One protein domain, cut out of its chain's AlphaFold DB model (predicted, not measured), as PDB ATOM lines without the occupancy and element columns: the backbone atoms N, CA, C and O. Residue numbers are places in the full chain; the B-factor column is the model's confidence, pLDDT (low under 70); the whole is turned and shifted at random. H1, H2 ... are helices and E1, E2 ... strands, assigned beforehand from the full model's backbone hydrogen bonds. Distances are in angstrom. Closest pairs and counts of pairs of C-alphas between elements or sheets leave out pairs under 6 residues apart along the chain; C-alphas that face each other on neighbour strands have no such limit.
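This is residues 125 to 209 of the 209 residues of the protein "Poxvirus D5 protein" of Fructobacillus fructosus KCTC 3544 (UniProt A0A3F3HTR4). A small twisted sheet of three short strands, E1, E3 and E2, lies at one end, and a cluster of three helices, H1, H2 and H3, set roughly at right angles to one another, lies at the other. H2, the longest helix, begins at the sheet with residues 146 to 151 and runs away from it; H3 packs crosswise on its residues 146 to 150, and H1, which has no contact with the sheet, packs crosswise on H3, with Val 125 nearest to Lys 174. The 85 printed residues hold three named helices and three named strands, in the order H1, E1, H2, H3, E2, E3. The sheet runs E1, E3, E2, all antiparallel, and the class is mixed, helices and strands. The whole is compact, with a radius of gyration of the C-alphas of 12.3 A and spans of 34 by 24 by 23 A.

The sheet consists of E1, residues 143 to 145, E3, residues 197 to 201, 11.3 A long, and E2, residues 182 to 185. H2, residues 146 to 159, is 20.0 A long and begins at C-alpha 146 (84.197, 15.205, 10.535). H3, residues 168 to 177, is 14.1 A long. H1, residues 125 to 132, is 10.4 A long and begins at C-alpha 125 (76.470, 4.471, 12.020). E3 ends at C-alpha 201 (75.769, 20.411, 9.553).

E3 is the inner strand; E1 and E2 are edge strands. E1 and E3 are antiparallel at 137 degrees, with N 200 and O 144 within hydrogen-bond range at 2.9 A. E2 and E3 form a hairpin, antiparallel at 125 degrees, with N 199 and O 183 at 2.8 A and N 183 and O 199 at 2.9 A. The sheet is only just strongly twisted, its C-alphas up to 4.1 A off the best plane. E1, H2, H3 and E2 make a split strand-helix-strand unit, two strands running the same way with E3 between them, and its crossover is right-handed. H2 is on the sheet, over E1, at a height over the sheet of 11.1 A, and only just stands up from it, rising 42 degrees. The closest C-alphas of H2 and E3 are those of Lys 146 and Ser 199, 5.0 A apart. H3 only grazes the sheet, with residues 172 to 176. H2 touches H3 with residues 146 to 150 alone, about perpendicular at 80 degrees; the closest C-alphas, of Phe 150 and Lys 168, are 6.2 A apart. H1 touches H3, about perpendicular at 78 degrees, with the C-alphas of Val 125 and Lys 174 closest at 6.5 A. H1 and H2 only just touch, with 3 pairs of C-alphas within 8 A; the closest are those of Phe 128 and Phe 153, 6.7 A apart. H1 is not on the sheet and is apart from E2 and E3. In H1, H2 and H3 every O i to N i+4 pair is within hydrogen-bond range.

The C-alphas farthest apart, of Gly 139 and Glu 163, are 36.5 A apart. The printed part has no cut and ends at Val 209, the chain's last residue. The link from E2 to E3, 11 residues, is long. The mean pLDDT of the printed part is 81.3; residues 132 to 141 and 206 to 209 are under 70.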
ATOM      1  N   VAL A 125      76.481   3.009  12.183       85.81
ATOM      2  CA  VAL A 125      76.470   4.471  12.020       85.81
ATOM      3  C   VAL A 125      75.092   5.030  12.333       85.81
ATOM      4  O   VAL A 125      74.987   5.991  13.086       85.81
ATOM      5  N   SER A 126      74.030   4.414  11.815       81.06
ATOM      6  CA  SER A 126      72.661   4.819  12.149       81.06
ATOM      7  C   SER A 126      72.374   4.648  13.642       81.06
ATOM      8  O   SER A 126      71.768   5.526  14.248       81.06
ATOM      9  N   SER A 127      72.850   3.555  14.241       78.75
ATOM     10  CA  SER A 127      72.781   3.298  15.683       78.75
ATOM     11  C   SER A 127      73.450   4.393  16.511       78.75
ATOM     12  O   SER A 127      72.815   4.996  17.376       78.75
ATOM     13  N   PHE A 128      74.706   4.702  16.186       85.25
ATOM     14  CA  PHE A 128      75.460   5.774  16.821       85.25
ATOM     15  C   PHE A 128      74.740   7.122  16.707       85.25
ATOM     16  O   PHE A 128      74.528   7.797  17.712       85.25
ATOM     17  N   LEU A 129      74.305   7.494  15.500       82.69
ATOM     18  CA  LEU A 129      73.628   8.769  15.251       82.69
ATOM     19  C   LEU A 129      72.288   8.869  15.992       82.69
ATOM     20  O   LEU A 129      71.944   9.948  16.463       82.69
ATOM     21  N   LEU A 130      71.545   7.767  16.128       77.31
ATOM     22  CA  LEU A 130      70.282   7.736  16.868       77.31
ATOM     23  C   LEU A 130      70.492   7.945  18.374       77.31
ATOM     24  O   LEU A 130      69.697   8.623  19.016       77.31
ATOM     25  N   GLU A 131      71.570   7.402  18.938       71.94
ATOM     26  CA  GLU A 131      71.904   7.579  20.357       71.94
ATOM     27  C   GLU A 131      72.527   8.926  20.698       71.94
ATOM     28  O   GLU A 131      72.440   9.363  21.853       71.94
ATOM     29  N   ALA A 132      73.219   9.514  19.726       69.62
ATOM     30  CA  ALA A 132      73.976  10.738  19.895       69.62
ATOM     31  C   ALA A 132      73.157  12.002  19.633       69.62
ATOM     32  O   ALA A 132      73.580  13.085  20.026       69.62
ATOM     33  N   ARG A 133      72.009  11.876  18.955       64.38
ATOM     34  CA  ARG A 133      71.212  13.016  18.508       64.38
ATOM     35  C   ARG A 133      70.691  13.833  19.691       64.38
ATOM     36  O   ARG A 133      69.932  13.330  20.516       64.38
ATOM     37  N   ARG A 134      71.023  15.122  19.693       62.81
ATOM     38  CA  ARG A 134      70.281  16.167  20.404       62.81
ATOM     39  C   ARG A 134      69.315  16.846  19.430       62.81
ATOM     40  O   ARG A 134      69.585  16.910  18.229       62.81
ATOM     41  N   GLU A 135      68.190  17.346  19.925       56.88
ATOM     42  CA  GLU A 135      67.399  18.318  19.169       56.88
ATOM     43  C   GLU A 135      68.211  19.615  19.081       56.88
ATOM     44  O   GLU A 135      68.464  20.269  20.092       56.88
ATOM     45  N   THR A 136      68.699  19.946  17.886       58.03
ATOM     46  CA  THR A 136      69.333  21.242  17.633       58.03
ATOM     47  C   THR A 136      68.266  22.327  17.607       58.03
ATOM     48  O   THR A 136      67.214  22.124  16.996       58.03
ATOM     49  N   GLU A 137      68.546  23.480  18.216       59.69
ATOM     50  CA  GLU A 137      67.659  24.644  18.157       59.69
ATOM     51  C   GLU A 137      67.329  25.029  16.706       59.69
ATOM     52  O   GLU A 137      68.140  24.870  15.785       59.69
ATOM     53  N   GLU A 138      66.115  25.535  16.496       58.50
ATOM     54  CA  GLU A 138      65.643  25.958  15.183       58.50
ATOM     55  C   GLU A 138      66.552  27.077  14.638       58.50
ATOM     56  O   GLU A 138      66.732  28.118  15.265       58.50
ATOM     57  N   GLY A 139      67.178  26.847  13.478       61.06
ATOM     58  CA  GLY A 139      68.149  27.779  12.888       61.06
ATOM     59  C   GLY A 139      69.618  27.534  13.262       61.06
ATOM     60  O   GLY A 139      70.479  28.322  12.861       61.06
ATOM     61  N   TYR A 140      69.946  26.445  13.965       66.94
ATOM     62  CA  TYR A 140      71.336  26.051  14.200       66.94
ATOM     63  C   TYR A 140      72.074  25.771  12.874       66.94
ATOM     64  O   TYR A 140      71.709  24.886  12.101       66.94
ATOM     65  N   THR A 141      73.137  26.535  12.614       68.44
ATOM     66  CA  THR A 141      73.963  26.449  11.388       68.44
ATOM     67  C   THR A 141      75.381  25.927  11.645       68.44
ATOM     68  O   THR A 141      76.208  25.873  10.728       68.44
ATOM     69  N   GLY A 142      75.682  25.545  12.889       74.00
ATOM     70  CA  GLY A 142      76.952  24.930  13.266       74.00
ATOM     71  C   GLY A 142      77.044  23.464  12.839       74.00
ATOM     72  O   GLY A 142      76.102  22.876  12.300       74.00
ATOM     73  N   GLY A 143      78.202  22.856  13.067       82.00
ATOM     74  CA  GLY A 143      78.361  21.430  12.810       82.00
ATOM     75  C   GLY A 143      79.652  20.863  13.366       82.00
ATOM     76  O   GLY A 143      80.724  21.459  13.202       82.00
ATOM     77  N   ILE A 144      79.555  19.680  13.966       88.00
ATOM     78  CA  ILE A 144      80.714  18.942  14.465       88.00
ATOM     79  C   ILE A 144      81.685  18.620  13.329       88.00
ATOM     80  O   ILE A 144      81.282  18.210  12.232       88.00
ATOM     81  N   SER A 145      82.983  18.809  13.565       90.94
ATOM     82  CA  SER A 145      83.991  18.483  12.557       90.94
ATOM     83  C   SER A 145      83.975  16.986  12.236       90.94
ATOM     84  O   SER A 145      83.857  16.134  13.119       90.94
ATOM     85  N   LYS A 146      84.169  16.621  10.961       92.50
ATOM     86  CA  LYS A 146      84.197  15.205  10.535       92.50
ATOM     87  C   LYS A 146      85.244  14.379  11.285       92.50
ATOM     88  O   LYS A 146      85.112  13.168  11.431       92.50
ATOM     89  N   ARG A 147      86.340  15.019  11.710       91.69
ATOM     90  CA  ARG A 147      87.393  14.377  12.507       91.69
ATOM     91  C   ARG A 147      86.873  14.007  13.894       91.69
ATOM     92  O   ARG A 147      87.064  12.870  14.307       91.69
ATOM     93  N   VAL A 148      86.231  14.950  14.580       89.81
ATOM     94  CA  VAL A 148      85.693  14.717  15.923       89.81
ATOM     95  C   VAL A 148      84.517  13.747  15.856       89.81
ATOM     96  O   VAL A 148      84.497  12.801  16.629       89.81
ATOM     97  N   ALA A 149      83.626  13.876  14.870       90.81
ATOM     98  CA  ALA A 149      82.522  12.935  14.664       90.81
ATOM     99  C   ALA A 149      82.991  11.477  14.551       90.81
ATOM    100  O   ALA A 149      82.419  10.595  15.186       90.81
ATOM    101  N   PHE A 150      84.057  11.226  13.782       93.50
ATOM    102  CA  PHE A 150      84.621   9.883  13.666       93.50
ATOM    103  C   PHE A 150      85.284   9.415  14.969       93.50
ATOM    104  O   PHE A 150      85.064   8.283  15.377       93.50
ATOM    105  N   SER A 151      86.022  10.290  15.660       91.69
ATOM    106  CA  SER A 151      86.599   9.965  16.975       91.69
ATOM    107  C   SER A 151      85.517   9.572  17.986       91.69
ATOM    108  O   SER A 151      85.670   8.578  18.680       91.69
ATOM    109  N   ARG A 152      84.394  10.305  18.032       90.19
ATOM    110  CA  ARG A 152      83.259   9.982  18.915       90.19
ATOM    111  C   ARG A 152      82.593   8.661  18.558       90.19
ATOM    112  O   ARG A 152      82.140   7.947  19.443       90.19
ATOM    113  N   PHE A 153      82.550   8.320  17.274       90.62
ATOM    114  CA  PHE A 153      82.087   7.009  16.842       90.62
ATOM    115  C   PHE A 153      83.024   5.888  17.318       90.62
ATOM    116  O   PHE A 153      82.545   4.869  17.804       90.62
ATOM    117  N   GLU A 154      84.345   6.076  17.239       90.62
ATOM    118  CA  GLU A 154      85.323   5.112  17.771       90.62
ATOM    119  C   GLU A 154      85.222   4.955  19.296       90.62
ATOM    120  O   GLU A 154      85.311   3.835  19.803       90.62
ATOM    121  N   ASP A 155      84.992   6.052  20.018       89.25
ATOM    122  CA  ASP A 155      84.746   6.031  21.463       89.25
ATOM    123  C   ASP A 155      83.464   5.242  21.782       89.25
ATOM    124  O   ASP A 155      83.500   4.296  22.567       89.25
ATOM    125  N   TRP A 156      82.364   5.519  21.071       87.00
ATOM    126  CA  TRP A 156      81.106   4.782  21.222       87.00
ATOM    127  C   TRP A 156      81.252   3.281  20.940       87.00
ATOM    128  O   TRP A 156      80.677   2.461  21.654       87.00
ATOM    129  N   LEU A 157      82.032   2.889  19.927       85.81
ATOM    130  CA  LEU A 157      82.310   1.474  19.660       85.81
ATOM    131  C   LEU A 157      83.022   0.809  20.846       85.81
ATOM    132  O   LEU A 157      82.653  -0.297  21.246       85.81
ATOM    133  N   ARG A 158      84.006   1.497  21.437       86.38
ATOM    134  CA  ARG A 158      84.785   1.007  22.583       86.38
ATOM    135  C   ARG A 158      83.924   0.853  23.832       86.38
ATOM    136  O   ARG A 158      83.969  -0.202  24.464       86.38
ATOM    137  N   ASP A 159      83.117   1.862  24.143       83.31
ATOM    138  CA  ASP A 159      82.230   1.869  25.311       83.31
ATOM    139  C   ASP A 159      81.205   0.731  25.250       83.31
ATOM    140  O   ASP A 159      80.840   0.142  26.270       83.31
ATOM    141  N   ASN A 160      80.794   0.366  24.034       75.69
ATOM    142  CA  ASN A 160      79.833  -0.701  23.784       75.69
ATOM    143  C   ASN A 160      80.459  -2.066  23.502       75.69
ATOM    144  O   ASN A 160      79.723  -3.015  23.236       75.69
ATOM    145  N   LYS A 161      81.792  -2.182  23.578       78.19
ATOM    146  CA  LYS A 161      82.536  -3.417  23.276       78.19
ATOM    147  C   LYS A 161      82.222  -3.973  21.877       78.19
ATOM    148  O   LYS A 161      82.175  -5.181  21.672       78.19
ATOM    149  N   ILE A 162      81.994  -3.084  20.912       79.88
ATOM    150  CA  ILE A 162      81.704  -3.427  19.519       79.88
ATOM    151  C   ILE A 162      83.006  -3.371  18.723       79.88
ATOM    152  O   ILE A 162      83.631  -2.317  18.600       79.88
ATOM    153  N   GLU A 163      83.396  -4.490  18.120       78.50
ATOM    154  CA  GLU A 163      84.536  -4.521  17.207       78.50
ATOM    155  C   GLU A 163      84.107  -4.128  15.788       78.50
ATOM    156  O   GLU A 163      83.322  -4.815  15.133       78.50
ATOM    157  N   SER A 164      84.654  -3.023  15.272       81.25
ATOM    158  CA  SER A 164      84.406  -2.576  13.899       81.25
ATOM    159  C   SER A 164      85.693  -2.170  13.192       81.25
ATOM    160  O   SER A 164      86.496  -1.406  13.717       81.25
ATOM    161  N   LYS A 165      85.865  -2.631  11.948       83.62
ATOM    162  CA  LYS A 165      86.956  -2.212  11.044       83.62
ATOM    163  C   LYS A 165      86.539  -1.058  10.123       83.62
ATOM    164  O   LYS A 165      87.100  -0.882   9.041       83.62
ATOM    165  N   MET A 166      85.499  -0.310  10.496       88.00
ATOM    166  CA  MET A 166      84.965   0.763   9.665       88.00
ATOM    167  C   MET A 166      85.974   1.907   9.535       88.00
ATOM    168  O   MET A 166      86.395   2.502  10.519       88.00
ATOM    169  N   SER A 167      86.336   2.251   8.300       91.94
ATOM    170  CA  SER A 167      87.185   3.416   8.039       91.94
ATOM    171  C   SER A 167      86.393   4.719   8.120       91.94
ATOM    172  O   SER A 167      85.202   4.749   7.796       91.94
ATOM    173  N   LYS A 168      87.083   5.830   8.408       92.81
ATOM    174  CA  LYS A 168      86.499   7.180   8.378       92.81
ATOM    175  C   LYS A 168      85.750   7.484   7.078       92.81
ATOM    176  O   LYS A 168      84.669   8.053   7.108       92.81
ATOM    177  N   LYS A 169      86.278   7.059   5.925       92.00
ATOM    178  CA  LYS A 169      85.617   7.261   4.625       92.00
ATOM    179  C   LYS A 169      84.273   6.527   4.543       92.00
ATOM    180  O   LYS A 169      83.301   7.074   4.023       92.00
ATOM    181  N   SER A 170      84.219   5.290   5.040       90.06
ATOM    182  CA  SER A 170      82.978   4.509   5.083       90.06
ATOM    183  C   SER A 170      81.981   5.097   6.079       90.06
ATOM    184  O   SER A 170      80.790   5.127   5.781       90.06
ATOM    185  N   PHE A 171      82.467   5.577   7.225       93.50
ATOM    186  CA  PHE A 171      81.664   6.308   8.200       93.50
ATOM    187  C   PHE A 171      81.052   7.563   7.570       93.50
ATOM    188  O   PHE A 171      79.834   7.679   7.525       93.50
ATOM    189  N   ASP A 172      81.873   8.432   6.972       92.94
ATOM    190  CA  ASP A 172      81.415   9.677   6.351       92.94
ATOM    191  C   ASP A 172      80.368   9.423   5.251       92.94
ATOM    192  O   ASP A 172      79.364  10.128   5.153       92.94
ATOM    193  N   THR A 173      80.568   8.370   4.450       92.00
ATOM    194  CA  THR A 173      79.603   7.951   3.421       92.00
ATOM    195  C   THR A 173      78.258   7.570   4.040       92.00
ATOM    196  O   THR A 173      77.211   7.992   3.552       92.00
ATOM    197  N   LYS A 174      78.274   6.792   5.127       89.50
ATOM    198  CA  LYS A 174      77.057   6.378   5.831       89.50
ATOM    199  C   LYS A 174      76.368   7.541   6.540       89.50
ATOM    200  O   LYS A 174      75.143   7.606   6.520       89.50
ATOM    201  N   VAL A 175      77.116   8.475   7.127       89.62
ATOM    202  CA  VAL A 175      76.547   9.682   7.751       89.62
ATOM    203  C   VAL A 175      75.794  10.516   6.708       89.62
ATOM    204  O   VAL A 175      74.646  10.891   6.943       89.62
ATOM    205  N   ALA A 176      76.371  10.703   5.516       89.38
ATOM    206  CA  ALA A 176      75.692  11.375   4.406       89.38
ATOM    207  C   ALA A 176      74.439  10.613   3.927       89.38
ATOM    208  O   ALA A 176      73.399  11.219   3.677       89.38
ATOM    209  N   GLN A 177      74.501   9.277   3.849       86.75
ATOM    210  CA  GLN A 177      73.338   8.432   3.525       86.75
ATOM    211  C   GLN A 177      72.216   8.525   4.570       86.75
ATOM    212  O   GLN A 177      71.054   8.335   4.225       86.75
ATOM    213  N   ASN A 178      72.545   8.854   5.823       82.56
ATOM    214  CA  ASN A 178      71.577   9.120   6.890       82.56
ATOM    215  C   ASN A 178      71.000  10.553   6.838       82.56
ATOM    216  O   ASN A 178      70.256  10.942   7.734       82.56
ATOM    217  N   GLY A 179      71.306  11.330   5.792       84.12
ATOM    218  CA  GLY A 179      70.690  12.632   5.522       84.12
ATOM    219  C   GLY A 179      71.429  13.841   6.097       84.12
ATOM    220  O   GLY A 179      70.947  14.961   5.954       84.12
ATOM    221  N   TYR A 180      72.598  13.649   6.713       87.44
ATOM    222  CA  TYR A 180      73.415  14.763   7.197       87.44
ATOM    223  C   TYR A 180      74.168  15.435   6.050       87.44
ATOM    224  O   TYR A 180      74.768  14.777   5.196       87.44
ATOM    225  N   LEU A 181      74.158  16.767   6.048       88.56
ATOM    226  CA  LEU A 181      74.810  17.567   5.020       88.56
ATOM    227  C   LEU A 181      76.237  17.920   5.424       88.56
ATOM    228  O   LEU A 181      76.519  18.277   6.567       88.56
ATOM    229  N   GLU A 182      77.142  17.857   4.457       90.69
ATOM    230  CA  GLU A 182      78.501  18.347   4.625       90.69
ATOM    231  C   GLU A 182      78.533  19.870   4.494       90.69
ATOM    232  O   GLU A 182      78.011  20.442   3.537       90.69
ATOM    233  N   THR A 183      79.187  20.527   5.447       89.81
ATOM    234  CA  THR A 183      79.419  21.970   5.430       89.81
ATOM    235  C   THR A 183      80.870  22.282   5.762       89.81
ATOM    236  O   THR A 183      81.612  21.440   6.272       89.81
ATOM    237  N   ARG A 184      81.284  23.517   5.484       90.56
ATOM    238  CA  ARG A 184      82.570  24.044   5.921       90.56
ATOM    239  C   ARG A 184      82.323  25.230   6.841       90.56
ATOM    240  O   ARG A 184      81.901  26.286   6.380       90.56
ATOM    241  N   THR A 185      82.584  25.056   8.130       86.25
ATOM    242  CA  THR A 185      82.253  26.053   9.156       86.25
ATOM    243  C   THR A 185      83.391  26.225  10.155       86.25
ATOM    244  O   THR A 185      84.317  25.415  10.198       86.25
ATOM    245  N   ARG A 186      83.353  27.329  10.903       85.50
ATOM    246  CA  ARG A 186      84.191  27.573  12.090       85.50
ATOM    247  C   ARG A 186      83.433  27.315  13.394       85.50
ATOM    248  O   ARG A 186      84.082  27.182  14.422       85.50
ATOM    249  N   LEU A 187      82.099  27.281  13.311       82.50
ATOM    250  CA  LEU A 187      81.177  27.115  14.428       82.50
ATOM    251  C   LEU A 187      81.011  25.626  14.713       82.50
ATOM    252  O   LEU A 187      80.402  24.896  13.919       82.50
ATOM    253  N   HIS A 188      81.566  25.191  15.834       83.00
ATOM    254  CA  HIS A 188      81.625  23.789  16.214       83.00
ATOM    255  C   HIS A 188      81.161  23.617  17.668       83.00
ATOM    256  O   HIS A 188      81.589  24.404  18.513       83.00
ATOM    257  N   PRO A 189      80.343  22.594  17.986       76.75
ATOM    258  CA  PRO A 189      80.019  22.246  19.373       76.75
ATOM    259  C   PRO A 189      81.271  21.995  20.223       76.75
ATOM    260  O   PRO A 189      81.355  22.417  21.369       76.75
ATOM    261  N   GLU A 190      82.304  21.377  19.639       79.12
ATOM    262  CA  GLU A 190      83.571  21.088  20.322       79.12
ATOM    263  C   GLU A 190      84.485  22.312  20.542       79.12
ATOM    264  O   GLU A 190      85.602  22.161  21.044       79.12
ATOM    265  N   GLY A 191      84.040  23.507  20.146       78.94
ATOM    266  CA  GLY A 191      84.776  24.764  20.257       78.94
ATOM    267  C   GLY A 191      85.201  25.351  18.910       78.94
ATOM    268  O   GLY A 191      85.577  24.640  17.976       78.94
ATOM    269  N   ASP A 192      85.164  26.682  18.822       78.06
ATOM    270  CA  ASP A 192      85.414  27.407  17.578       78.06
ATOM    271  C   ASP A 192      86.828  27.183  17.026       78.06
ATOM    272  O   ASP A 192      87.840  27.235  17.731       78.06
ATOM    273  N   SER A 193      86.906  26.985  15.710       79.31
ATOM    274  CA  SER A 193      88.172  26.813  14.997       79.31
ATOM    275  C   SER A 193      88.602  28.106  14.306       79.31
ATOM    276  O   SER A 193      87.835  28.729  13.571       79.31
ATOM    277  N   ASN A 194      89.889  28.452  14.424       81.38
ATOM    278  CA  ASN A 194      90.496  29.579  13.700       81.38
ATOM    279  C   ASN A 194      90.334  29.456  12.170       81.38
ATOM    280  O   ASN A 194      90.209  30.454  11.458       81.38
ATOM    281  N   ASN A 195      90.308  28.221  11.655       85.25
ATOM    282  CA  ASN A 195      90.149  27.923  10.233       85.25
ATOM    283  C   ASN A 195      88.876  27.109   9.973       85.25
ATOM    284  O   ASN A 195      88.566  26.215  10.755       85.25
ATOM    285  N   PRO A 196      88.156  27.357   8.865       84.94
ATOM    286  CA  PRO A 196      86.935  26.620   8.567       84.94
ATOM    287  C   PRO A 196      87.253  25.155   8.226       84.94
ATOM    288  O   PRO A 196      88.024  24.885   7.291       84.94
ATOM    289  N   GLN A 197      86.648  24.225   8.966       88.81
ATOM    290  CA  GLN A 197      86.837  22.776   8.837       88.81
ATOM    291  C   GLN A 197      85.616  22.116   8.192       88.81
ATOM    292  O   GLN A 197      84.515  22.661   8.225       88.81
ATOM    293  N   PHE A 198      85.818  20.944   7.582       91.25
ATOM    294  CA  PHE A 198      84.713  20.125   7.086       91.25
ATOM    295  C   PHE A 198      83.957  19.492   8.253       91.25
ATOM    296  O   PHE A 198      84.558  18.807   9.089       91.25
ATOM    297  N   SER A 199      82.644  19.684   8.249       90.12
ATOM    298  CA  SER A 199      81.745  19.350   9.347       90.12
ATOM    299  C   SER A 199      80.438  18.743   8.858       90.12
ATOM    300  O   SER A 199      80.046  18.931   7.704       90.12
ATOM    301  N   TRP A 200      79.753  18.049   9.762       90.19
ATOM    302  CA  TRP A 200      78.375  17.604   9.581       90.19
ATOM    303  C   TRP A 200      77.427  18.674  10.119       90.19
ATOM    304  O   TRP A 200      77.392  18.927  11.323       90.19
ATOM    305  N   LEU A 201      76.703  19.338   9.218       85.94
ATOM    306  CA  LEU A 201      75.769  20.411   9.553       85.94
ATOM    307  C   LEU A 201      74.654  19.879  10.457       85.94
ATOM    308  O   LEU A 201      74.050  18.851  10.147       85.94
ATOM    309  N   GLY A 202      74.373  20.592  11.548       76.19
ATOM    310  CA  GLY A 202      73.287  20.233  12.462       76.19
ATOM    311  C   GLY A 202      73.517  18.948  13.256       76.19
ATOM    312  O   GLY A 202      72.610  18.501  13.950       76.19
ATOM    313  N   LEU A 203      74.705  18.344  13.163       79.31
ATOM    314  CA  LEU A 203      75.080  17.217  14.004       79.31
ATOM    315  C   LEU A 203      75.825  17.731  15.237       79.31
ATOM    316  O   LEU A 203      76.880  18.360  15.118       79.31
ATOM    317  N   ASP A 204      75.274  17.409  16.400       75.44
ATOM    318  CA  ASP A 204      75.847  17.658  17.717       75.44
ATOM    319  C   ASP A 204      75.955  16.318  18.463       75.44
ATOM    320  O   ASP A 204      74.993  15.550  18.497       75.44
ATOM    321  N   LEU A 205      77.146  16.017  18.991       75.38
ATOM    322  CA  LEU A 205      77.492  14.755  19.659       75.38
ATOM    323  C   LEU A 205      78.029  14.996  21.085       75.38
ATOM    324  O   LEU A 205      78.775  14.160  21.601       75.38
ATOM    325  N   GLU A 206      77.677  16.120  21.725       64.88
ATOM    326  CA  GLU A 206      78.133  16.494  23.079       64.88
ATOM    327  C   GLU A 206      77.891  15.427  24.161       64.88
ATOM    328  O   GLU A 206      78.600  15.403  25.159       64.88
ATOM    329  N   LYS A 207      76.959  14.484  23.957       56.34
ATOM    330  CA  LYS A 207      76.753  13.332  24.858       56.34
ATOM    331  C   LYS A 207      78.032  12.503  25.098       56.34
ATOM    332  O   LYS A 207      78.099  11.774  26.081       56.34
ATOM    333  N   TYR A 208      79.021  12.602  24.209       53.19
ATOM    334  CA  TYR A 208      80.315  11.916  24.298       53.19
ATOM    335  C   TYR A 208      81.486  12.868  24.628       53.19
ATOM    336  O   TYR A 208      82.617  12.621  24.199       53.19
ATOM    337  N   VAL A 209      81.219  13.993  25.308       48.44
ATOM    338  CA  VAL A 209      82.224  14.948  25.823       48.44
ATOM    339  C   VAL A 209      82.489  14.706  27.303       48.44
ATOM    340  O   VAL A 209      81.518  14.478  28.054       48.44
TER     341      VAL A 209